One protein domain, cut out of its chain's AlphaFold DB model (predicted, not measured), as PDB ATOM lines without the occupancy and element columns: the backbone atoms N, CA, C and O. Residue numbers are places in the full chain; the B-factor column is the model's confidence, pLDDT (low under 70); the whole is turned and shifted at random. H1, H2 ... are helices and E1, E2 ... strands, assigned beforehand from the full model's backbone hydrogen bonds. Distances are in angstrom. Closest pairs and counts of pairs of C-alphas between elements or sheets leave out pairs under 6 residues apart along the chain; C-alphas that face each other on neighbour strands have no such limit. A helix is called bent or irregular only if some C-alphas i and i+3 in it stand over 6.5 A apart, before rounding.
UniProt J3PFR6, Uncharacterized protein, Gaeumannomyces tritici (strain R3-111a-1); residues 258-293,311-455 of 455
ATOM      1  N   PRO A 258     200.205 228.184 182.017       90.44
ATOM      2  CA  PRO A 258     199.322 229.336 182.064       90.44
ATOM      3  C   PRO A 258     200.137 230.621 182.149       90.44
ATOM      4  O   PRO A 258     201.038 230.743 182.971       90.44
ATOM      5  N   GLU A 259     199.796 231.608 181.331       87.56
ATOM      6  CA  GLU A 259     200.555 232.858 181.267       87.56
ATOM      7  C   GLU A 259     200.676 233.564 182.628       87.56
ATOM      8  O   GLU A 259     201.719 234.124 182.955       87.56
ATOM      9  N   ARG A 260     199.632 233.482 183.459       88.69
ATOM     10  CA  ARG A 260     199.633 234.015 184.831       88.69
ATOM     11  C   ARG A 260     200.710 233.386 185.731       88.69
ATOM     12  O   ARG A 260     201.076 233.990 186.727       88.69
ATOM     13  N   ASP A 261     201.197 232.191 185.391       91.62
ATOM     14  CA  ASP A 261     202.200 231.455 186.164       91.62
ATOM     15  C   ASP A 261     203.634 231.907 185.806       91.62
ATOM     16  O   ASP A 261     204.602 231.463 186.437       91.62
ATOM     17  N   LEU A 262     203.796 232.805 184.819       92.81
ATOM     18  CA  LEU A 262     205.058 233.500 184.574       92.81
ATOM     19  C   LEU A 262     205.471 234.260 185.840       92.81
ATOM     20  O   LEU A 262     204.759 235.118 186.343       92.81
ATOM     21  N   ASN A 263     206.660 233.945 186.335       92.69
ATOM     22  CA  ASN A 263     207.254 234.565 187.512       92.69
ATOM     23  C   ASN A 263     208.706 234.955 187.227       92.69
ATOM     24  O   ASN A 263     209.263 234.641 186.172       92.69
ATOM     25  N   GLU A 264     209.352 235.604 188.193       93.94
ATOM     26  CA  GLU A 264     210.715 236.109 188.032       93.94
ATOM     27  C   GLU A 264     211.749 235.012 187.717       93.94
ATOM     28  O   GLU A 264     212.679 235.240 186.938       93.94
ATOM     29  N   ALA A 265     211.580 233.791 188.239       93.88
ATOM     30  CA  ALA A 265     212.479 232.678 187.938       93.88
ATOM     31  C   ALA A 265     212.335 232.206 186.479       93.88
ATOM     32  O   ALA A 265     213.341 231.973 185.799       93.88
ATOM     33  N   LEU A 266     211.100 232.106 185.975       93.69
ATOM     34  CA  LEU A 266     210.832 231.783 184.571       93.69
ATOM     35  C   LEU A 266     211.314 232.898 183.639       93.69
ATOM     36  O   LEU A 266     211.997 232.607 182.657       93.69
ATOM     37  N   ALA A 267     211.063 234.160 183.987       95.00
ATOM     38  CA  ALA A 267     211.548 235.316 183.240       95.00
ATOM     39  C   ALA A 267     213.088 235.344 183.170       95.00
ATOM     40  O   ALA A 267     213.669 235.529 182.100       95.00
ATOM     41  N   THR A 268     213.769 235.058 184.286       95.44
ATOM     42  CA  THR A 268     215.237 234.939 184.337       95.44
ATOM     43  C   THR A 268     215.739 233.855 183.392       95.44
ATOM     44  O   THR A 268     216.731 234.035 182.680       95.44
ATOM     45  N   ARG A 269     215.039 232.717 183.357       94.44
ATOM     46  CA  ARG A 269     215.379 231.605 182.475       94.44
ATOM     47  C   ARG A 269     215.159 231.947 181.003       94.44
ATOM     48  O   ARG A 269     216.060 231.686 180.213       94.44
ATOM     49  N   MET A 270     214.027 232.558 180.652       95.06
ATOM     50  CA  MET A 270     213.743 233.027 179.291       95.06
ATOM     51  C   MET A 270     214.847 233.966 178.801       95.06
ATOM     52  O   MET A 270     215.433 233.726 177.748       95.06
ATOM     53  N   LEU A 271     215.212 234.972 179.604       95.44
ATOM     54  CA  LEU A 271     216.274 235.916 179.257       95.44
ATOM     55  C   LEU A 271     217.630 235.223 179.052       95.44
ATOM     56  O   LEU A 271     218.358 235.523 178.100       95.44
ATOM     57  N   ALA A 272     217.972 234.269 179.920       95.62
ATOM     58  CA  ALA A 272     219.186 233.476 179.766       95.62
ATOM     59  C   ALA A 272     219.155 232.617 178.490       95.62
ATOM     60  O   ALA A 272     220.175 232.498 177.808       95.62
ATOM     61  N   ASP A 273     218.006 232.027 178.158       96.12
ATOM     62  CA  ASP A 273     217.841 231.171 176.987       96.12
ATOM     63  C   ASP A 273     217.931 231.970 175.678       96.12
ATOM     64  O   ASP A 273     218.621 231.505 174.771       96.12
ATOM     65  N   ILE A 274     217.411 233.208 175.604       97.12
ATOM     66  CA  ILE A 274     217.645 234.126 174.463       97.12
ATOM     67  C   ILE A 274     219.150 234.243 174.173       97.12
ATOM     68  O   ILE A 274     219.607 234.042 173.045       97.12
ATOM     69  N   GLY A 275     219.951 234.491 175.214       97.44
ATOM     70  CA  GLY A 275     221.405 234.575 175.085       97.44
ATOM     71  C   GLY A 275     222.047 233.266 174.613       97.44
ATOM     72  O   GLY A 275     223.021 233.291 173.858       97.44
ATOM     73  N   LYS A 276     221.520 232.106 175.020       97.81
ATOM     74  CA  LYS A 276     222.012 230.792 174.570       97.81
ATOM     75  C   LYS A 276     221.662 230.524 173.105       97.81
ATOM     76  O   LYS A 276     222.542 230.088 172.366       97.81
ATOM     77  N   PHE A 277     220.440 230.838 172.667       98.19
ATOM     78  CA  PHE A 277     220.042 230.745 171.257       98.19
ATOM     79  C   PHE A 277     220.957 231.591 170.370       98.19
ATOM     80  O   PHE A 277     221.537 231.077 169.409       98.19
ATOM     81  N   GLN A 278     221.202 232.847 170.749       98.12
ATOM     82  CA  GLN A 278     222.072 233.727 169.970       98.12
ATOM     83  C   GLN A 278     223.523 233.240 169.945       98.12
ATOM     84  O   GLN A 278     224.185 233.339 168.914       98.12
ATOM     85  N   GLN A 279     224.022 232.627 171.023       98.00
ATOM     86  CA  GLN A 279     225.345 231.993 171.020       98.00
ATOM     87  C   GLN A 279     225.442 230.789 170.076       98.00
ATOM     88  O   GLN A 279     226.547 230.446 169.660       98.00
ATOM     89  N   LEU A 280     224.314 230.167 169.725       97.69
ATOM     90  CA  LEU A 280     224.203 229.099 168.726       97.69
ATOM     91  C   LEU A 280     223.927 229.631 167.308       97.69
ATOM     92  O   LEU A 280     223.711 228.844 166.386       97.69
ATOM     93  N   GLY A 281     223.945 230.955 167.123       97.81
ATOM     94  CA  GLY A 281     223.641 231.594 165.848       97.81
ATOM     95  C   GLY A 281     222.155 231.547 165.485       97.81
ATOM     96  O   GLY A 281     221.840 231.614 164.300       97.81
ATOM     97  N   ILE A 282     221.260 231.407 166.468       98.38
ATOM     98  CA  ILE A 282     219.801 231.469 166.298       98.38
ATOM     99  C   ILE A 282     219.303 232.771 166.938       98.38
ATOM    100  O   ILE A 282     219.602 233.042 168.095       98.38
ATOM    101  N   PHE A 283     218.563 233.587 166.200       97.00
ATOM    102  CA  PHE A 283     217.983 234.845 166.688       97.00
ATOM    103  C   PHE A 283     216.610 235.068 166.049       97.00
ATOM    104  O   PHE A 283     216.271 234.353 165.107       97.00
ATOM    105  N   ARG A 284     215.838 236.050 166.528       94.38
ATOM    106  CA  ARG A 284     214.439 236.278 166.116       94.38
ATOM    107  C   ARG A 284     213.531 235.112 166.532       94.38
ATOM    108  O   ARG A 284     212.811 234.543 165.717       94.38
ATOM    109  N   ILE A 285     213.610 234.725 167.803       94.50
ATOM    110  CA  ILE A 285     213.003 233.487 168.333       94.50
ATOM    111  C   ILE A 285     211.539 233.634 168.789       94.50
ATOM    112  O   ILE A 285     211.040 232.753 169.477       94.50
ATOM    113  N   ASP A 286     210.854 234.716 168.396       92.06
ATOM    114  CA  ASP A 286     209.462 235.019 168.785       92.06
ATOM    115  C   ASP A 286     209.270 234.966 170.313       92.06
ATOM    116  O   ASP A 286     208.514 234.166 170.841       92.06
ATOM    117  N   VAL A 287     210.021 235.782 171.058       92.94
ATOM    118  CA  VAL A 287     209.977 235.761 172.529       92.94
ATOM    119  C   VAL A 287     208.579 236.135 173.020       92.94
ATOM    120  O   VAL A 287     208.165 237.274 172.863       92.94
ATOM    121  N   THR A 288     207.860 235.203 173.641       90.88
ATOM    122  CA  THR A 288     206.545 235.480 174.239       90.88
ATOM    123  C   THR A 288     206.154 234.395 175.252       90.88
ATOM    124  O   THR A 288     206.534 233.232 175.073       90.88
ATOM    125  N   PRO A 289     205.392 234.719 176.318       88.75
ATOM    126  CA  PRO A 289     204.977 233.749 177.332       88.75
ATOM    127  C   PRO A 289     204.175 232.565 176.777       88.75
ATOM    128  O   PRO A 289     204.260 231.474 177.332       88.75
ATOM    129  N   ARG A 290     203.472 232.718 175.642       88.50
ATOM    130  CA  ARG A 290     202.757 231.598 174.989       88.50
ATOM    131  C   ARG A 290     203.680 230.463 174.521       88.50
ATOM    132  O   ARG A 290     203.203 229.384 174.191       88.50
ATOM    133  N   GLN A 291     204.994 230.691 174.459       90.69
ATOM    134  CA  GLN A 291     205.960 229.643 174.124       90.69
ATOM    135  C   GLN A 291     206.350 228.756 175.317       90.69
ATOM    136  O   GLN A 291     207.028 227.743 175.119       90.69
ATOM    137  N   LEU A 292     205.943 229.111 176.541       90.94
ATOM    138  CA  LEU A 292     206.237 228.344 177.748       90.94
ATOM    139  C   LEU A 292     205.433 227.040 177.764       90.94
ATOM    140  O   LEU A 292     204.228 227.037 178.005       90.94
ATOM    141  N   LEU A 293     206.121 225.921 177.533       89.56
ATOM    142  CA  LEU A 293     205.524 224.586 177.527       89.56
ATOM    143  C   LEU A 293     206.298 223.662 178.471       89.56
ATOM    144  O   LEU A 293     207.500 223.429 178.298       89.56
ATOM    145  N   MET A 311     220.927 237.382 155.642       91.62
ATOM    146  CA  MET A 311     220.922 238.653 156.381       91.62
ATOM    147  C   MET A 311     222.179 238.883 157.226       91.62
ATOM    148  O   MET A 311     222.454 240.010 157.605       91.62
ATOM    149  N   ALA A 312     222.915 237.824 157.568       93.81
ATOM    150  CA  ALA A 312     223.891 237.852 158.657       93.81
ATOM    151  C   ALA A 312     225.230 237.177 158.320       93.81
ATOM    152  O   ALA A 312     226.171 237.209 159.111       93.81
ATOM    153  N   THR A 313     225.337 236.531 157.157       94.94
ATOM    154  CA  THR A 313     226.495 235.713 156.782       94.94
ATOM    155  C   THR A 313     227.134 236.228 155.504       94.94
ATOM    156  O   THR A 313     226.719 235.875 154.404       94.94
ATOM    157  N   ARG A 314     228.230 236.987 155.648       91.88
ATOM    158  CA  ARG A 314     229.015 237.521 154.515       91.88
ATOM    159  C   ARG A 314     229.409 236.446 153.499       91.88
ATOM    160  O   ARG A 314     229.452 236.721 152.312       91.88
ATOM    161  N   ALA A 315     229.701 235.228 153.949       91.75
ATOM    162  CA  ALA A 315     230.105 234.146 153.056       91.75
ATOM    163  C   ALA A 315     229.032 233.741 152.032       91.75
ATOM    164  O   ALA A 315     229.397 233.232 150.978       91.75
ATOM    165  N   LEU A 316     227.750 233.979 152.326       91.06
ATOM    166  CA  LEU A 316     226.662 233.747 151.377       91.06
ATOM    167  C   LEU A 316     226.547 234.870 150.339       91.06
ATOM    168  O   LEU A 316     225.889 234.681 149.331       91.06
ATOM    169  N   ASN A 317     227.201 236.013 150.571       87.94
ATOM    170  CA  ASN A 317     227.164 237.200 149.721       87.94
ATOM    171  C   ASN A 317     228.592 237.764 149.552       87.94
ATOM    172  O   ASN A 317     228.945 238.789 150.144       87.94
ATOM    173  N   PRO A 318     229.462 237.093 148.775       88.06
ATOM    174  CA  PRO A 318     230.881 237.445 148.682       88.06
ATOM    175  C   PRO A 318     231.130 238.817 148.034       88.06
ATOM    176  O   PRO A 318     232.168 239.428 148.284       88.06
ATOM    177  N   ASN A 319     230.167 239.318 147.255       88.31
ATOM    178  CA  ASN A 319     230.302 240.521 146.433       88.31
ATOM    179  C   ASN A 319     229.795 241.808 147.110       88.31
ATOM    180  O   ASN A 319     229.684 242.839 146.449       88.31
ATOM    181  N   LEU A 320     229.480 241.776 148.411       91.44
ATOM    182  CA  LEU A 320     229.010 242.969 149.121       91.44
ATOM    183  C   LEU A 320     230.098 244.046 149.164       91.44
ATOM    184  O   LEU A 320     231.204 243.823 149.675       91.44
ATOM    185  N   THR A 321     229.740 245.243 148.696       93.75
ATOM    186  CA  THR A 321     230.532 246.458 148.908       93.75
ATOM    187  C   THR A 321     230.652 246.758 150.411       93.75
ATOM    188  O   THR A 321     229.848 246.259 151.205       93.75
ATOM    189  N   PRO A 322     231.620 247.584 150.847       93.38
ATOM    190  CA  PRO A 322     231.727 247.973 152.252       93.38
ATOM    191  C   PRO A 322     230.433 248.575 152.821       93.38
ATOM    192  O   PRO A 322     230.033 248.215 153.920       93.38
ATOM    193  N   ALA A 323     229.739 249.419 152.053       91.69
ATOM    194  CA  ALA A 323     228.472 250.017 152.476       91.69
ATOM    195  C   ALA A 323     227.365 248.965 152.666       91.69
ATOM    196  O   ALA A 323     226.691 248.956 153.692       91.69
ATOM    197  N   LEU A 324     227.236 248.017 151.730       91.88
ATOM    198  CA  LEU A 324     226.274 246.919 151.847       91.88
ATOM    199  C   LEU A 324     226.606 245.967 153.003       91.88
ATOM    200  O   LEU A 324     225.710 245.444 153.660       91.88
ATOM    201  N   LEU A 325     227.892 245.741 153.282       92.69
ATOM    202  CA  LEU A 325     228.311 244.947 154.434       92.69
ATOM    203  C   LEU A 325     227.886 245.602 155.753       92.69
ATOM    204  O   LEU A 325     227.420 244.904 156.653       92.69
ATOM    205  N   GLU A 326     228.050 246.918 155.873       91.19
ATOM    206  CA  GLU A 326     227.625 247.652 157.063       91.19
ATOM    207  C   GLU A 326     226.095 247.689 157.191       91.19
ATOM    208  O   GLU A 326     225.586 247.451 158.284       91.19
ATOM    209  N   ALA A 327     225.348 247.833 156.089       90.69
ATOM    210  CA  ALA A 327     223.887 247.697 156.093       90.69
ATOM    211  C   ALA A 327     223.432 246.309 156.594       90.69
ATOM    212  O   ALA A 327     222.583 246.200 157.478       90.69
ATOM    213  N   MET A 328     224.065 245.239 156.102       92.25
ATOM    214  CA  MET A 328     223.810 243.863 156.548       92.25
ATOM    215  C   MET A 328     224.116 243.673 158.048       92.25
ATOM    216  O   MET A 328     223.361 243.024 158.778       92.25
ATOM    217  N   ARG A 329     225.228 244.247 158.528       92.56
ATOM    218  CA  ARG A 329     225.614 244.214 159.949       92.56
ATOM    219  C   ARG A 329     224.620 244.955 160.830       92.56
ATOM    220  O   ARG A 329     224.276 244.435 161.890       92.56
ATOM    221  N   LEU A 330     224.177 246.134 160.398       91.12
ATOM    222  CA  LEU A 330     223.183 246.935 161.100       91.12
ATOM    223  C   LEU A 330     221.857 246.186 161.209       91.12
ATOM    224  O   LEU A 330     221.330 246.052 162.309       91.12
ATOM    225  N   GLU A 331     221.364 245.622 160.106       91.19
ATOM    226  CA  GLU A 331     220.125 244.841 160.126       91.19
ATOM    227  C   GLU A 331     220.238 243.653 161.092       91.19
ATOM    228  O   GLU A 331     219.383 243.460 161.954       91.19
ATOM    229  N   THR A 332     221.337 242.894 161.029       93.38
ATOM    230  CA  THR A 332     221.555 241.773 161.957       93.38
ATOM    231  C   THR A 332     221.596 242.240 163.415       93.38
ATOM    232  O   THR A 332     221.073 241.556 164.295       93.38
ATOM    233  N   PHE A 333     222.205 243.398 163.684       93.38
ATOM    234  CA  PHE A 333     222.252 243.986 165.022       93.38
ATOM    235  C   PHE A 333     220.854 244.342 165.528       93.38
ATOM    236  O   PHE A 333     220.510 243.975 166.652       93.38
ATOM    237  N   ILE A 334     220.037 244.991 164.692       90.81
ATOM    238  CA  ILE A 334     218.648 245.345 165.006       90.81
ATOM    239  C   ILE A 334     217.850 244.083 165.341       90.81
ATOM    240  O   ILE A 334     217.251 244.007 166.412       90.81
ATOM    241  N   ARG A 335     217.915 243.045 164.496       91.56
ATOM    242  CA  ARG A 335     217.168 241.795 164.719       91.56
ATOM    243  C   ARG A 335     217.636 241.018 165.949       91.56
ATOM    244  O   ARG A 335     216.808 240.473 166.667       91.56
ATOM    245  N   ALA A 336     218.938 240.982 166.230       94.06
ATOM    246  CA  ALA A 336     219.454 240.346 167.444       94.06
ATOM    247  C   ALA A 336     219.097 241.141 168.713       94.06
ATOM    248  O   ALA A 336     218.902 240.564 169.782       94.06
ATOM    249  N   LYS A 337     219.023 242.474 168.627       92.56
ATOM    250  CA  LYS A 337     218.543 243.327 169.721       92.56
ATOM    251  C   LYS A 337     217.042 243.119 169.968       92.56
ATOM    252  O   LYS A 337     216.638 243.122 171.129       92.56
ATOM    253  N   ALA A 338     216.253 242.910 168.912       91.69
ATOM    254  CA  ALA A 338     214.801 242.769 168.986       91.69
ATOM    255  C   ALA A 338     214.341 241.643 169.925       91.69
ATOM    256  O   ALA A 338     213.400 241.866 170.669       91.69
ATOM    257  N   ASP A 339     215.039 240.500 169.999       94.31
ATOM    258  CA  ASP A 339     214.686 239.421 170.947       94.31
ATOM    259  C   ASP A 339     214.652 239.910 172.412       94.31
ATOM    260  O   ASP A 339     213.761 239.562 173.182       94.31
ATOM    261  N   TYR A 340     215.616 240.747 172.805       94.19
ATOM    262  CA  TYR A 340     215.700 241.291 174.165       94.19
ATOM    263  C   TYR A 340     214.696 242.417 174.413       94.19
ATOM    264  O   TYR A 340     214.215 242.569 175.530       94.19
ATOM    265  N   LEU A 341     214.389 243.214 173.387       91.75
ATOM    266  CA  LEU A 341     213.335 244.226 173.482       91.75
ATOM    267  C   LEU A 341     211.961 243.576 173.597       91.75
ATOM    268  O   LEU A 341     211.152 244.019 174.400       91.75
ATOM    269  N   GLN A 342     211.728 242.512 172.828       92.25
ATOM    270  CA  GLN A 342     210.508 241.730 172.911       92.25
ATOM    271  C   GLN A 342     210.365 241.123 174.308       92.25
ATOM    272  O   GLN A 342     209.294 241.210 174.889       92.25
ATOM    273  N   PHE A 343     211.444 240.596 174.895       94.38
ATOM    274  CA  PHE A 343     211.422 240.161 176.293       94.38
ATOM    275  C   PHE A 343     210.928 241.268 177.239       94.38
ATOM    276  O   PHE A 343     209.998 241.033 178.001       94.38
ATOM    277  N   ASP A 344     211.515 242.468 177.175       93.25
ATOM    278  CA  ASP A 344     211.102 243.589 178.033       93.25
ATOM    279  C   ASP A 344     209.628 243.966 177.803       93.25
ATOM    280  O   ASP A 344     208.881 244.133 178.767       93.25
ATOM    281  N   TYR A 345     209.198 244.017 176.539       91.50
ATOM    282  CA  TYR A 345     207.814 244.295 176.152       91.50
ATOM    283  C   TYR A 345     206.824 243.271 176.720       91.50
ATOM    284  O   TYR A 345     205.775 243.647 177.239       91.50
ATOM    285  N   GLU A 346     207.146 241.981 176.654       92.69
ATOM    286  CA  GLU A 346     206.285 240.916 177.173       92.69
ATOM    287  C   GLU A 346     206.179 240.957 178.702       92.69
ATOM    288  O   GLU A 346     205.103 240.718 179.252       92.69
ATOM    289  N   ILE A 347     207.263 241.319 179.400       94.12
ATOM    290  CA  ILE A 347     207.228 241.524 180.854       94.12
ATOM    291  C   ILE A 347     206.348 242.722 181.221       94.12
ATOM    292  O   ILE A 347     205.561 242.629 182.164       94.12
ATOM    293  N   ASP A 348     206.434 243.830 180.482       92.81
ATOM    294  CA  ASP A 348     205.539 244.977 180.676       92.81
ATOM    295  C   ASP A 348     204.073 244.577 180.423       92.81
ATOM    296  O   ASP A 348     203.216 244.788 181.283       92.81
ATOM    297  N   CYS A 349     203.791 243.884 179.314       93.06
ATOM    298  CA  CYS A 349     202.448 243.397 178.982       93.06
ATOM    299  C   CYS A 349     201.880 242.422 180.021       93.06
ATOM    300  O   CYS A 349     200.664 242.375 180.234       93.06
ATOM    301  N   TRP A 350     202.730 241.596 180.634       94.62
ATOM    302  CA  TRP A 350     202.322 240.704 181.713       94.62
ATOM    303  C   TRP A 350     202.027 241.489 182.995       94.62
ATOM    304  O   TRP A 350     200.972 241.296 183.599       94.62
ATOM    305  N   ASN A 351     202.906 242.421 183.379       94.94
ATOM    306  CA  ASN A 351     202.735 243.253 184.574       94.94
ATOM    307  C   ASN A 351     201.450 244.086 184.518       94.94
ATOM    308  O   ASN A 351     200.738 244.167 185.517       94.94
ATOM    309  N   ASP A 352     201.113 244.632 183.350       94.88
ATOM    310  CA  ASP A 352     199.874 245.384 183.139       94.88
ATOM    311  C   ASP A 352     198.616 244.533 183.382       94.88
ATOM    312  O   ASP A 352     197.587 245.045 183.830       94.88
ATOM    313  N   ARG A 353     198.682 243.226 183.102       94.94
ATOM    314  CA  ARG A 353     197.550 242.296 183.239       94.94
ATOM    315  C   ARG A 353     197.482 241.604 184.596       94.94
ATOM    316  O   ARG A 353     196.381 241.342 185.079       94.94
ATOM    317  N   HIS A 354     198.632 241.295 185.190       94.94
ATOM    318  CA  HIS A 354     198.744 240.386 186.335       94.94
ATOM    319  C   HIS A 354     199.522 240.971 187.518       94.94
ATOM    320  O   HIS A 354     199.334 240.529 188.649       94.94
ATOM    321  N   GLY A 355     200.339 242.005 187.311       92.81
ATOM    322  CA  GLY A 355     201.257 242.519 188.333       92.81
ATOM    323  C   GLY A 355     200.565 243.063 189.586       92.81
ATOM    324  O   GLY A 355     201.139 243.025 190.672       92.81
ATOM    325  N   ALA A 356     199.313 243.521 189.474       93.62
ATOM    326  CA  ALA A 356     198.529 243.981 190.622       93.62
ATOM    327  C   ALA A 356     198.100 242.843 191.569       93.62
ATOM    328  O   ALA A 356     197.888 243.102 192.754       93.62
ATOM    329  N   THR A 357     197.947 241.612 191.064       93.56
ATOM    330  CA  THR A 357     197.519 240.448 191.862       93.56
ATOM    331  C   THR A 357     198.673 239.514 192.194       93.56
ATOM    332  O   THR A 357     198.765 239.058 193.329       93.56
ATOM    333  N   GLU A 358     199.570 239.275 191.237       93.06
ATOM    334  CA  GLU A 358     200.670 238.307 191.358       93.06
ATOM    335  C   GLU A 358     201.997 238.945 191.809       93.06
ATOM    336  O   GLU A 358     202.949 238.242 192.143       93.06
ATOM    337  N   GLY A 359     202.064 240.280 191.851       93.88
ATOM    338  CA  GLY A 359     203.299 241.037 192.058       93.88
ATOM    339  C   GLY A 359     204.035 241.307 190.742       93.88
ATOM    340  O   GLY A 359     204.038 240.485 189.829       93.88
ATOM    341  N   ALA A 360     204.642 242.487 190.621       94.62
ATOM    342  CA  ALA A 360     205.318 242.891 189.392       94.62
ATOM    343  C   ALA A 360     206.671 242.182 189.215       94.62
ATOM    344  O   ALA A 360     207.472 242.102 190.146       94.62
ATOM    345  N   ILE A 361     206.960 241.735 187.994       94.81
ATOM    346  CA  ILE A 361     208.281 241.251 187.589       94.81
ATOM    347  C   ILE A 361     209.148 242.463 187.226       94.81
ATOM    348  O   ILE A 361     208.902 243.147 186.224       94.81
ATOM    349  N   GLU A 362     210.189 242.716 188.019       93.19
ATOM    350  CA  GLU A 362     211.115 243.846 187.831       93.19
ATOM    351  C   GLU A 362     212.274 243.540 186.868       93.19
ATOM    352  O   GLU A 362     212.972 244.452 186.415       93.19
ATOM    353  N   LEU A 363     212.485 242.266 186.523       94.12
ATOM    354  CA  LEU A 363     213.554 241.849 185.620       94.12
ATOM    355  C   LEU A 363     213.421 242.527 184.248       94.12
ATOM    356  O   LEU A 363     212.351 242.517 183.639       94.12
ATOM    357  N   ARG A 364     214.533 243.070 183.741       92.50
ATOM    358  CA  ARG A 364     214.641 243.636 182.390       92.50
ATOM    359  C   ARG A 364     215.929 243.182 181.704       92.50
ATOM    360  O   ARG A 364     216.985 243.103 182.336       92.50
ATOM    361  N   ALA A 365     215.856 242.922 180.403       91.94
ATOM    362  CA  ALA A 365     216.997 242.672 179.535       91.94
ATOM    363  C   ALA A 365     217.865 243.925 179.387       91.94
ATOM    364  O   ALA A 365     219.099 243.826 179.359       91.94
ATOM    365  N   PHE A 366     217.238 245.102 179.329       86.38
ATOM    366  CA  PHE A 366     217.933 246.378 179.342       86.38
ATOM    367  C   PHE A 366     217.571 247.231 180.570       86.38
ATOM    368  O   PHE A 366     216.404 247.316 180.948       86.38
ATOM    369  N   PRO A 367     218.551 247.905 181.208       77.75
ATOM    370  CA  PRO A 367     218.290 248.747 182.373       77.75
ATOM    371  C   PRO A 367     217.144 249.749 182.160       77.75
ATOM    372  O   PRO A 367     217.230 250.615 181.291       77.75
ATOM    373  N   GLY A 368     216.104 249.641 182.990       67.62
ATOM    374  CA  GLY A 368     214.934 250.524 182.978       67.62
ATOM    375  C   GLY A 368     213.927 250.277 181.850       67.62
ATOM    376  O   GLY A 368     213.043 251.109 181.683       67.62
ATOM    377  N   GLY A 369     214.066 249.210 181.049       63.84
ATOM    378  CA  GLY A 369     213.164 248.920 179.919       63.84
ATOM    379  C   GLY A 369     213.250 249.931 178.762       63.84
ATOM    380  O   GLY A 369     212.478 249.882 177.809       63.84
ATOM    381  N   GLN A 370     214.212 250.857 178.806       62.38
ATOM    382  CA  GLN A 370     214.358 251.959 177.844       62.38
ATOM    383  C   GLN A 370     215.109 251.551 176.564       62.38
ATOM    384  O   GLN A 370     215.791 252.373 175.953       62.38
ATOM    385  N   GLY A 371     215.063 250.267 176.199       65.38
ATOM    386  CA  GLY A 371     215.946 249.697 175.188       65.38
ATOM    387  C   GLY A 371     217.416 249.759 175.605       65.38
ATOM    388  O   GLY A 371     217.730 249.952 176.774       65.38
ATOM    389  N   ALA A 372     218.346 249.557 174.668       60.31
ATOM    390  CA  ALA A 372     219.777 249.488 174.966       60.31
ATOM    391  C   ALA A 372     220.308 250.843 175.484       60.31
ATOM    392  O   ALA A 372     220.548 251.753 174.683       60.31
ATOM    393  N   PRO A 373     220.528 251.005 176.805       61.41
ATOM    394  CA  PRO A 373     220.829 252.308 177.372       61.41
ATOM    395  C   PRO A 373     222.258 252.717 177.018       61.41
ATOM    396  O   PRO A 373     223.109 251.882 176.686       61.41
ATOM    397  N   LYS A 374     222.556 254.013 177.167       58.22
ATOM    398  CA  LYS A 374     223.931 254.524 177.082       58.22
ATOM    399  C   LYS A 374     224.842 253.700 178.002       58.22
ATOM    400  O   LYS A 374     224.498 253.453 179.161       58.22
ATOM    401  N   LEU A 375     226.017 253.304 177.507       58.34
ATOM    402  CA  LEU A 375     227.065 252.746 178.366       58.34
ATOM    403  C   LEU A 375     227.358 253.756 179.490       58.34
ATOM    404  O   LEU A 375     227.496 254.956 179.230       58.34
ATOM    405  N   ARG A 376     227.365 253.295 180.749       53.94
ATOM    406  CA  ARG A 376     227.486 254.183 181.916       53.94
ATOM    407  C   ARG A 376     228.837 254.913 181.903       53.94
ATOM    408  O   ARG A 376     229.861 254.389 181.476       53.94
ATOM    409  N   SER A 377     228.818 256.145 182.406       45.75
ATOM    410  CA  SER A 377     229.902 257.138 182.344       45.75
ATOM    411  C   SER A 377     231.238 256.715 182.960       45.75
ATOM    412  O   SER A 377     232.261 257.303 182.611       45.75
ATOM    413  N   TYR A 378     231.256 255.715 183.847       48.41
ATOM    414  CA  TYR A 378     232.495 255.229 184.461       48.41
ATOM    415  C   TYR A 378     233.373 254.421 183.498       48.41
ATOM    416  O   TYR A 378     234.537 254.195 183.811       48.41
ATOM    417  N   GLU A 379     232.867 254.037 182.319       50.66
ATOM    418  CA  GLU A 379     233.670 253.282 181.357       50.66
ATOM    419  C   GLU A 379     234.443 254.162 180.371       50.66
ATOM    420  O   GLU A 379     235.529 253.746 179.981       50.66
ATOM    421  N   LEU A 380     234.000 255.366 179.969       50.03
ATOM    422  CA  LEU A 380     234.708 256.112 178.910       50.03
ATOM    423  C   LEU A 380     234.520 257.648 178.980       50.03
ATOM    424  O   LEU A 380     233.420 258.172 178.815       50.03
ATOM    425  N   ARG A 381     235.636 258.390 179.111       52.28
ATOM    426  CA  ARG A 381     235.724 259.870 178.994       52.28
ATOM    427  C   ARG A 381     235.605 260.393 177.543       52.28
ATOM    428  O   ARG A 381     235.722 261.593 177.321       52.28
ATOM    429  N   ASN A 382     235.381 259.520 176.557       57.94
ATOM    430  CA  ASN A 382     235.359 259.853 175.124       57.94
ATOM    431  C   ASN A 382     233.914 260.073 174.613       57.94
ATOM    432  O   ASN A 382     233.016 259.289 174.916       57.94
ATOM    433  N   LYS A 383     233.684 261.119 173.807       56.88
ATOM    434  CA  LYS A 383     232.408 261.400 173.123       56.88
ATOM    435  C   LYS A 383     231.947 260.227 172.239       56.88
ATOM    436  O   LYS A 383     230.781 259.851 172.320       56.88
ATOM    437  N   GLU A 384     232.865 259.560 171.538       55.69
ATOM    438  CA  GLU A 384     232.601 258.373 170.697       55.69
ATOM    439  C   GLU A 384     232.101 257.156 171.496       55.69
ATOM    440  O   GLU A 384     231.606 256.179 170.940       55.69
ATOM    441  N   ALA A 385     232.257 257.167 172.821       54.94
ATOM    442  CA  ALA A 385     231.737 256.121 173.691       54.94
ATOM    443  C   ALA A 385     230.265 256.307 174.051       54.94
ATOM    444  O   ALA A 385     229.550 255.333 174.273       54.94
ATOM    445  N   ARG A 386     229.819 257.568 174.106       57.31
ATOM    446  CA  ARG A 386     228.406 257.933 174.297       57.31
ATOM    447  C   ARG A 386     227.588 257.597 173.050       57.31
ATOM    448  O   ARG A 386     226.369 257.445 173.127       57.31
ATOM    449  N   GLU A 387     228.282 257.437 171.926       62.66
ATOM    450  CA  GLU A 387     227.761 257.081 170.617       62.66
ATOM    451  C   GLU A 387     227.779 255.558 170.353       62.66
ATOM    452  O   GLU A 387     228.068 255.094 169.255       62.66
ATOM    453  N   ARG A 388     227.506 254.738 171.374       72.94
ATOM    454  CA  ARG A 388     227.496 253.272 171.248       72.94
ATOM    455  C   ARG A 388     226.189 252.696 171.763       72.94
ATOM    456  O   ARG A 388     225.732 253.075 172.841       72.94
ATOM    457  N   VAL A 389     225.630 251.759 171.004       81.94
ATOM    458  CA  VAL A 389     224.507 250.907 171.417       81.94
ATOM    459  C   VAL A 389     225.021 249.478 171.519       81.94
ATOM    460  O   VAL A 389     225.940 249.098 170.792       81.94
ATOM    461  N   TYR A 390     224.473 248.681 172.434       87.62
ATOM    462  CA  TYR A 390     224.856 247.280 172.559       87.62
ATOM    463  C   TYR A 390     223.655 246.339 172.574       87.62
ATOM    464  O   TYR A 390     222.564 246.706 172.995       87.62
ATOM    465  N   THR A 391     223.903 245.100 172.166       90.88
ATOM    466  CA  THR A 391     223.084 243.933 172.507       90.88
ATOM    467  C   THR A 391     223.964 242.897 173.214       90.88
ATOM    468  O   THR A 391     225.194 243.036 173.265       90.88
ATOM    469  N   HIS A 392     223.369 241.881 173.832       92.50
ATOM    470  CA  HIS A 392     224.094 240.979 174.735       92.50
ATOM    471  C   HIS A 392     224.949 239.941 174.010       92.50
ATOM    472  O   HIS A 392     226.017 239.588 174.509       92.50
ATOM    473  N   VAL A 393     224.528 239.486 172.827       95.88
ATOM    474  CA  VAL A 393     225.233 238.451 172.061       95.88
ATOM    475  C   VAL A 393     225.292 238.822 170.584       95.88
ATOM    476  O   VAL A 393     224.335 239.334 170.015       95.88
ATOM    477  N   ASN A 394     226.435 238.557 169.947       95.88
ATOM    478  CA  ASN A 394     226.563 238.632 168.495       95.88
ATOM    479  C   ASN A 394     226.315 237.242 167.872       95.88
ATOM    480  O   ASN A 394     227.238 236.418 167.904       95.88
ATOM    481  N   PRO A 395     225.151 236.971 167.251       96.69
ATOM    482  CA  PRO A 395     224.888 235.667 166.642       96.69
ATOM    483  C   PRO A 395     225.816 235.351 165.463       96.69
ATOM    484  O   PRO A 395     226.103 234.186 165.200       96.69
ATOM    485  N   THR A 396     226.379 236.365 164.796       95.25
ATOM    486  CA  THR A 396     227.331 236.168 163.682       95.25
ATOM    487  C   THR A 396     228.684 235.616 164.130       95.25
ATOM    488  O   THR A 396     229.464 235.150 163.302       95.25
ATOM    489  N   SER A 397     228.970 235.642 165.437       94.75
ATOM    490  CA  SER A 397     230.178 235.032 166.001       94.75
ATOM    491  C   SER A 397     230.111 233.502 166.052       94.75
ATOM    492  O   SER A 397     231.127 232.847 166.296       94.75
ATOM    493  N   TYR A 398     228.933 232.921 165.802       95.12
ATOM    494  CA  TYR A 398     228.784 231.482 165.695       95.12
ATOM    495  C   TYR A 398     229.534 230.946 164.469       95.12
ATOM    496  O   TYR A 398     229.136 231.143 163.317       95.12
ATOM    497  N   ASP A 399     230.621 230.220 164.725       93.75
ATOM    498  CA  ASP A 399     231.330 229.477 163.687       93.75
ATOM    499  C   ASP A 399     230.499 228.263 163.250       93.75
ATOM    500  O   ASP A 399     230.474 227.231 163.933       93.75
ATOM    501  N   TRP A 400     229.799 228.428 162.129       92.00
ATOM    502  CA  TRP A 400     228.939 227.422 161.510       92.00
ATOM    503  C   TRP A 400     229.674 226.453 160.588       92.00
ATOM    504  O   TRP A 400     229.088 225.455 160.180       92.00
ATOM    505  N   ARG A 401     230.936 226.736 160.250       90.44
ATOM    506  CA  ARG A 401     231.767 225.849 159.423       90.44
ATOM    507  C   ARG A 401     232.552 224.861 160.264       90.44
ATOM    508  O   ARG A 401     232.955 223.808 159.767       90.44
ATOM    509  N   ARG A 402     232.773 225.183 161.538       87.69
ATOM    510  CA  ARG A 402     233.332 224.243 162.499       87.69
ATOM    511  C   ARG A 402     232.422 223.025 162.610       87.69
ATOM    512  O   ARG A 402     231.299 223.123 163.096       87.69
ATOM    513  N   LYS A 403     232.943 221.870 162.194       75.44
ATOM    514  CA  LYS A 403     232.264 220.585 162.367       75.44
ATOM    515  C   LYS A 403     231.962 220.377 163.848       75.44
ATOM    516  O   LYS A 403     232.865 220.500 164.681       75.44
ATOM    517  N   SER A 404     230.707 220.074 164.161       67.94
ATOM    518  CA  SER A 404     230.322 219.690 165.512       67.94
ATOM    519  C   SER A 404     231.038 218.387 165.876       67.94
ATOM    520  O   SER A 404     230.973 217.405 165.133       67.94
ATOM    521  N   SER A 405     231.788 218.392 166.978       65.31
ATOM    522  CA  SER A 405     232.242 217.151 167.605       65.31
ATOM    523  C   SER A 405     231.031 216.447 168.216       65.31
ATOM    524  O   SER A 405     230.048 217.099 168.544       65.31
ATOM    525  N   ALA A 406     231.095 215.131 168.440       63.25
ATOM    526  CA  ALA A 406     230.000 214.373 169.065       63.25
ATOM    527  C   ALA A 406     229.603 214.861 170.484       63.25
ATOM    528  O   ALA A 406     228.644 214.363 171.065       63.25
ATOM    529  N   SER A 407     230.337 215.819 171.059       77.38
ATOM    530  CA  SER A 407     230.058 216.449 172.346       77.38
ATOM    531  C   SER A 407     229.231 217.733 172.215       77.38
ATOM    532  O   SER A 407     229.413 218.529 171.292       77.38
ATOM    533  N   LYS A 408     228.366 217.969 173.211       89.38
ATOM    534  CA  LYS A 408     227.590 219.207 173.374       89.38
ATOM    535  C   LYS A 408     228.507 220.432 173.288       89.38
ATOM    536  O   LYS A 408     229.489 220.533 174.028       89.38
ATOM    537  N   ARG A 409     228.190 221.374 172.393       88.44
ATOM    538  CA  ARG A 409     229.010 222.577 172.172       88.44
ATOM    539  C   ARG A 409     229.013 223.436 173.444       88.44
ATOM    540  O   ARG A 409     227.936 223.742 173.948       88.44
ATOM    541  N   PRO A 410     230.162 223.870 173.979       92.38
ATOM    542  CA  PRO A 410     230.161 224.728 175.158       92.38
ATOM    543  C   PRO A 410     229.560 226.099 174.824       92.38
ATOM    544  O   PRO A 410     229.879 226.686 173.787       92.38
ATOM    545  N   LEU A 411     228.712 226.610 175.718       94.75
ATOM    546  CA  LEU A 411     228.204 227.982 175.687       94.75
ATOM    547  C   LEU A 411     228.978 228.829 176.696       94.75
ATOM    548  O   LEU A 411     229.322 228.362 177.783       94.75
ATOM    549  N   CYS A 412     229.255 230.080 176.347       93.31
ATOM    550  CA  CYS A 412     229.866 231.028 177.261       93.31
ATOM    551  C   CYS A 412     228.829 231.485 178.294       93.31
ATOM    552  O   CYS A 412     227.748 231.957 177.940       93.31
ATOM    553  N   ALA A 413     229.178 231.406 179.579       90.38
ATOM    554  CA  ALA A 413     228.332 231.918 180.657       90.38
ATOM    555  C   ALA A 413     228.166 233.449 180.602       90.38
ATOM    556  O   ALA A 413     227.157 233.985 181.048       90.38
ATOM    557  N   LYS A 414     229.169 234.158 180.064       89.81
ATOM    558  CA  LYS A 414     229.188 235.620 179.913       89.81
ATOM    559  C   LYS A 414     229.658 235.977 178.499       89.81
ATOM    560  O   LYS A 414     230.833 236.306 178.312       89.81
ATOM    561  N   PRO A 415     228.792 235.834 177.481       91.56
ATOM    562  CA  PRO A 415     229.149 236.185 176.114       91.56
ATOM    563  C   PRO A 415     229.548 237.664 176.024       91.56
ATOM    564  O   PRO A 415     229.102 238.506 176.804       91.56
ATOM    565  N   ARG A 416     230.437 237.983 175.080       88.75
ATOM    566  CA  ARG A 416     230.835 239.373 174.842       88.75
ATOM    567  C   ARG A 416     229.646 240.139 174.272       88.75
ATOM    568  O   ARG A 416     229.102 239.732 173.247       88.75
ATOM    569  N   LYS A 417     229.330 241.277 174.895       91.06
ATOM    570  CA  LYS A 417     228.359 242.238 174.364       91.06
ATOM    571  C   LYS A 417     228.743 242.623 172.941       91.06
ATOM    572  O   LYS A 417     229.910 242.914 172.660       91.06
ATOM    573  N   TRP A 418     227.756 242.658 172.059       91.75
ATOM    574  CA  TRP A 418     227.938 243.202 170.728       91.75
ATOM    575  C   TRP A 418     227.715 244.703 170.791       91.75
ATOM    576  O   TRP A 418     226.608 245.152 171.060       91.75
ATOM    577  N   ILE A 419     228.777 245.468 170.574       89.00
ATOM    578  CA  ILE A 419     228.720 246.924 170.514       89.00
ATOM    579  C   ILE A 419     228.636 247.337 169.047       89.00
ATOM    580  O   ILE A 419     229.488 246.937 168.250       89.00
ATOM    581  N   TYR A 420     227.631 248.139 168.713       84.50
ATOM    582  CA  TYR A 420     227.497 248.768 167.409       84.50
ATOM    583  C   TYR A 420     227.952 250.226 167.485       84.50
ATOM    584  O   TYR A 420     227.482 251.000 168.324       84.50
ATOM    585  N   CYS A 421     228.886 250.581 166.604       81.44
ATOM    586  CA  CYS A 421     229.378 251.941 166.435       81.44
ATOM    587  C   CYS A 421     228.690 252.535 165.205       81.44
ATOM    588  O   CYS A 421     229.018 252.165 164.083       81.44
ATOM    589  N   PHE A 422     227.759 253.461 165.399       71.88
ATOM    590  CA  PHE A 422     226.979 254.076 164.316       71.88
ATOM    591  C   PHE A 422     227.688 255.275 163.657       71.88
ATOM    592  O   PHE A 422     227.070 256.095 162.983       71.88
ATOM    593  N   GLY A 423     229.010 255.388 163.837       68.81
ATOM    594  CA  GLY A 423     229.796 256.507 163.323       68.81
ATOM    595  C   GLY A 423     229.305 257.847 163.878       68.81
ATOM    596  O   GLY A 423     229.005 257.952 165.061       68.81
ATOM    597  N   LYS A 424     229.223 258.863 163.011       68.00
ATOM    598  CA  LYS A 424     228.759 260.222 163.346       68.00
ATOM    599  C   LYS A 424     227.252 260.425 163.107       68.00
ATOM    600  O   LYS A 424     226.855 261.565 162.888       68.00
ATOM    601  N   ASP A 425     226.441 259.365 163.084       79.62
ATOM    602  CA  ASP A 425     224.989 259.444 162.850       79.62
ATOM    603  C   ASP A 425     224.207 259.442 164.185       79.62
ATOM    604  O   ASP A 425     223.918 258.377 164.743       79.62
ATOM    605  N   PRO A 426     223.893 260.623 164.760       79.00
ATOM    606  CA  PRO A 426     223.177 260.720 166.028       79.00
ATOM    607  C   PRO A 426     221.696 260.334 165.929       79.00
ATOM    608  O   PRO A 426     221.098 260.054 166.965       79.00
ATOM    609  N   GLU A 427     221.097 260.323 164.736       82.88
ATOM    610  CA  GLU A 427     219.690 259.947 164.558       82.88
ATOM    611  C   GLU A 427     219.548 258.429 164.621       82.88
ATOM    612  O   GLU A 427     218.774 257.916 165.432       82.88
ATOM    613  N   LEU A 428     220.398 257.706 163.882       82.19
ATOM    614  CA  LEU A 428     220.497 256.248 163.974       82.19
ATOM    615  C   LEU A 428     220.811 255.797 165.407       82.19
ATOM    616  O   LEU A 428     220.290 254.789 165.878       82.19
ATOM    617  N   ALA A 429     221.647 256.548 166.125       80.00
ATOM    618  CA  ALA A 429     221.917 256.300 167.536       80.00
ATOM    619  C   ALA A 429     220.655 256.252 168.390       80.00
ATOM    620  O   ALA A 429     220.524 255.396 169.261       80.00
ATOM    621  N   GLU A 430     219.788 257.241 168.199       80.50
ATOM    622  CA  GLU A 430     218.607 257.445 169.016       80.50
ATOM    623  C   GLU A 430     217.518 256.448 168.636       80.50
ATOM    624  O   GLU A 430     216.923 255.823 169.511       80.50
ATOM    625  N   GLU A 431     217.368 256.182 167.341       80.94
ATOM    626  CA  GLU A 431     216.539 255.098 166.819       80.94
ATOM    627  C   GLU A 431     216.953 253.746 167.417       80.94
ATOM    628  O   GLU A 431     216.127 253.034 167.986       80.94
ATOM    629  N   LEU A 432     218.250 253.421 167.395       80.75
ATOM    630  CA  LEU A 432     218.773 252.189 167.985       80.75
ATOM    631  C   LEU A 432     218.711 252.167 169.511       80.75
ATOM    632  O   LEU A 432     218.831 251.086 170.085       80.75
ATOM    633  N   ARG A 433     218.554 253.299 170.199       80.12
ATOM    634  CA  ARG A 433     218.275 253.306 171.643       80.12
ATOM    635  C   ARG A 433     216.804 253.061 171.918       80.12
ATOM    636  O   ARG A 433     216.507 252.375 172.889       80.12
ATOM    637  N   SER A 434     215.925 253.546 171.044       75.94
ATOM    638  CA  SER A 434     214.485 253.383 171.193       75.94
ATOM    639  C   SER A 434     214.077 251.910 171.337       75.94
ATOM    640  O   SER A 434     214.759 250.983 170.868       75.94
ATOM    641  N   SER A 435     212.957 251.701 172.025       62.22
ATOM    642  CA  SER A 435     212.398 250.381 172.318       62.22
ATOM    643  C   SER A 435     211.577 249.802 171.164       62.22
ATOM    644  O   SER A 435     210.809 248.886 171.412       62.22
ATOM    645  N   ASN A 436     211.685 250.309 169.927       69.00
ATOM    646  CA  ASN A 436     210.923 249.757 168.803       69.00
ATOM    647  C   ASN A 436     211.602 248.474 168.269       69.00
ATOM    648  O   ASN A 436     212.699 248.571 167.711       69.00
ATOM    649  N   PRO A 437     210.995 247.284 168.438       57.12
ATOM    650  CA  PRO A 437     211.607 246.016 168.047       57.12
ATOM    651  C   PRO A 437     211.506 245.715 166.540       57.12
ATOM    652  O   PRO A 437     212.286 244.898 166.047       57.12
ATOM    653  N   ASP A 438     210.606 246.376 165.796       58.53
ATOM    654  CA  ASP A 438     210.114 245.843 164.512       58.53
ATOM    655  C   ASP A 438     210.454 246.648 163.253       58.53
ATOM    656  O   ASP A 438     210.182 246.192 162.137       58.53
ATOM    657  N   ALA A 439     211.112 247.801 163.374       58.47
ATOM    658  CA  ALA A 439     211.549 248.558 162.205       58.47
ATOM    659  C   ALA A 439     212.804 247.917 161.581       58.47
ATOM    660  O   ALA A 439     213.937 248.302 161.866       58.47
ATOM    661  N   GLY A 440     212.609 246.909 160.724       64.44
ATOM    662  CA  GLY A 440     213.640 246.519 159.759       64.44
ATOM    663  C   GLY A 440     214.053 247.737 158.941       64.44
ATOM    664  O   GLY A 440     213.183 248.450 158.440       64.44
ATOM    665  N   ARG A 441     215.356 247.997 158.824       75.81
ATOM    666  CA  ARG A 441     215.844 249.226 158.182       75.81
ATOM    667  C   ARG A 441     216.123 249.010 156.707       75.81
ATOM    668  O   ARG A 441     215.863 249.896 155.896       75.81
ATOM    669  N   TYR A 442     216.659 247.842 156.366       78.81
ATOM    670  CA  TYR A 442     217.041 247.533 154.996       78.81
ATOM    671  C   TYR A 442     216.128 246.492 154.373       78.81
ATOM    672  O   TYR A 442     215.802 245.460 154.958       78.81
ATOM    673  N   ILE A 443     215.778 246.769 153.126       81.50
ATOM    674  CA  ILE A 443     215.175 245.806 152.215       81.50
ATOM    675  C   ILE A 443     216.310 244.958 151.626       81.50
ATOM    676  O   ILE A 443     217.445 245.424 151.528       81.50
ATOM    677  N   PHE A 444     216.029 243.714 151.245       86.19
ATOM    678  CA  PHE A 444     216.993 242.838 150.576       86.19
ATOM    679  C   PHE A 444     216.493 242.475 149.185       86.19
ATOM    680  O   PHE A 444     215.311 242.201 149.006       86.19
ATOM    681  N   GLU A 445     217.398 242.433 148.214       86.50
ATOM    682  CA  GLU A 445     217.120 242.041 146.836       86.50
ATOM    683  C   GLU A 445     217.904 240.783 146.450       86.50
ATOM    684  O   GLU A 445     219.002 240.537 146.955       86.50
ATOM    685  N   TYR A 446     217.354 240.006 145.516       87.25
ATOM    686  CA  TYR A 446     218.087 238.940 144.841       87.25
ATOM    687  C   TYR A 446     218.716 239.485 143.559       87.25
ATOM    688  O   TYR A 446     218.011 239.945 142.661       87.25
ATOM    689  N   LYS A 447     220.045 239.444 143.465       85.44
ATOM    690  CA  LYS A 447     220.790 239.952 142.313       85.44
ATOM    691  C   LYS A 447     222.007 239.084 142.036       85.44
ATOM    692  O   LYS A 447     222.810 238.816 142.926       85.44
ATOM    693  N   ASN A 448     222.168 238.677 140.778       85.75
ATOM    694  CA  ASN A 448     223.313 237.888 140.306       85.75
ATOM    695  C   ASN A 448     223.562 236.605 141.125       85.75
ATOM    696  O   ASN A 448     224.713 236.236 141.349       85.75
ATOM    697  N   GLY A 449     222.499 235.949 141.599       86.94
ATOM    698  CA  GLY A 449     222.602 234.726 142.399       86.94
ATOM    699  C   GLY A 449     222.724 234.933 143.914       86.94
ATOM    700  O   GLY A 449     222.810 233.948 144.642       86.94
ATOM    701  N   TYR A 450     222.728 236.179 144.399       89.06
ATOM    702  CA  TYR A 450     222.991 236.527 145.800       89.06
ATOM    703  C   TYR A 450     221.871 237.379 146.402       89.06
ATOM    704  O   TYR A 450     221.232 238.149 145.689       89.06
ATOM    705  N   ILE A 451     221.662 237.274 147.720       89.19
ATOM    706  CA  ILE A 451     220.686 238.080 148.469       89.19
ATOM    707  C   ILE A 451     221.428 239.192 149.207       89.19
ATOM    708  O   ILE A 451     222.105 238.935 150.200       89.19
ATOM    709  N   GLN A 452     221.278 240.437 148.778       88.75
ATOM    710  CA  GLN A 452     222.025 241.570 149.327       88.75
ATOM    711  C   GLN A 452     221.099 242.689 149.808       88.75
ATOM    712  O   GLN A 452     219.977 242.784 149.314       88.75
ATOM    713  N   PRO A 453     221.541 243.550 150.745       87.88
ATOM    714  CA  PRO A 453     220.790 244.750 151.081       87.88
ATOM    715  C   PRO A 453     220.566 245.623 149.844       87.88
ATOM    716  O   PRO A 453     221.417 245.704 148.957       87.88
ATOM    717  N   TRP A 454     219.425 246.291 149.805       82.62
ATOM    718  CA  TRP A 454     219.082 247.300 148.821       82.62
ATOM    719  C   TRP A 454     219.273 248.680 149.461       82.62
ATOM    720  O   TRP A 454     218.833 248.901 150.593       82.62
ATOM    721  N   MET A 455     219.987 249.573 148.770       74.19
ATOM    722  CA  MET A 455     220.295 250.939 149.216       74.19
ATOM    723  C   MET A 455     219.904 251.952 148.155       74.19
ATOM    724  O   MET A 455     220.096 251.632 146.956       74.19
TER     725      MET A 455
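Overview. This is residues 258 to 293 and 311 to 455 of the 455 residues of an uncharacterized protein of Gaeumannomyces tritici (strain R3-111a-1) (UniProt J3PFR6). One very long helix, H2, makes the long axis, with the shorter helix H1 side by side with part of it and two small strand hairpins packed on it at different places along its length. The hairpin E1 and E2 meets H2 near residues 329 to 341 and has H4 beside it, while E3 and E4 meet H2 near residues 323 to 331; the tip of a long loop, residues 401 to 408, sticks out, as do residues 378 to 383. The printed part has 181 residues, with four named helices and four named strands in the order H1 H2 H3 E1 E2 H4 E3 E4, and both two-stranded sheets are antiparallel. The class is mixed, helices and strands, with 83 of the residues in named elements, under half; the whole is compact, with a radius of gyration of the C-alphas of 18.0 A and spans of 57 by 47 by 31 A.

Arrangement. Start with H1, residues 264 to 279, and H2, residues 322 to 358. They touch, H2 with residues 336 to 347 alone, and the closest C-alphas are those of Ile 274 and Asp 339, 7.0 A apart. They run opposite ways at a shallow tilt of 12 degrees. H3, residues 383 to 386, touches no helix, and a tight link joins it to E1, residues 388 to 391. E1 forms an antiparallel hairpin with E2, residues 418 to 421; look for N 391 and O 418, 2.9 A apart, and N 420 and O 389, 2.8 A. The closest C-alphas of H2 and E1 are those of Lys 337 and Thr 391, 5.4 A apart. H4, residues 426 to 433, is close to H2 but not clearly touching, with the C-alphas of Ile 334 and Leu 432 the closest at 7.5 A. The closest C-alphas of E1 and H4 are those of Val 389 and Arg 433, 6.7 A apart. E3, residues 443 to 447, and E4, residues 450 to 454, form the other antiparallel hairpin, with N 445 and O 452 2.8 A apart. The closest C-alphas of H2 and E4 are those of Leu 324 and Pro 453, 5.9 A apart, while H2 and E3 are apart. Every O i to N i+4 pair is within hydrogen-bond range in H1 and H4; in H2 28 of 33 are, and H3 is too short for such a pair.

Along the chain. Find C-alpha 264 at (210.715, 236.109, 188.032); from there H1 runs 22.8 A to C-alpha 279. H2 begins at C-alpha 322 at (231.727, 247.973, 152.252) and spans 50.9 A, with a kink of 56 degrees near residue 352; it is irregular, with C-alphas 353 and 356 7.6 A apart. H3 spans 5.4 A, E1 10.4 A, E2 9.8 A, H4 10.5 A and E3 12.8 A. E4 spans 11.9 A and ends at C-alpha 454 at (219.082, 247.300, 148.821).

Size, cuts and confidence. The C-alphas farthest apart are those of Thr 357 and Asn 448, 57.7 A. Residues 294 to 310 are not printed, and C-alphas 293 and 311 are 29.7 A apart across this cut. The links H2 to H3 and E1 to E2 are long, with 24 and 26 residues. The mean pLDDT of the printed part is 85.1, with residues 368 to 387, 404 to 406, 423 to 424 and 435 to 440 under 70.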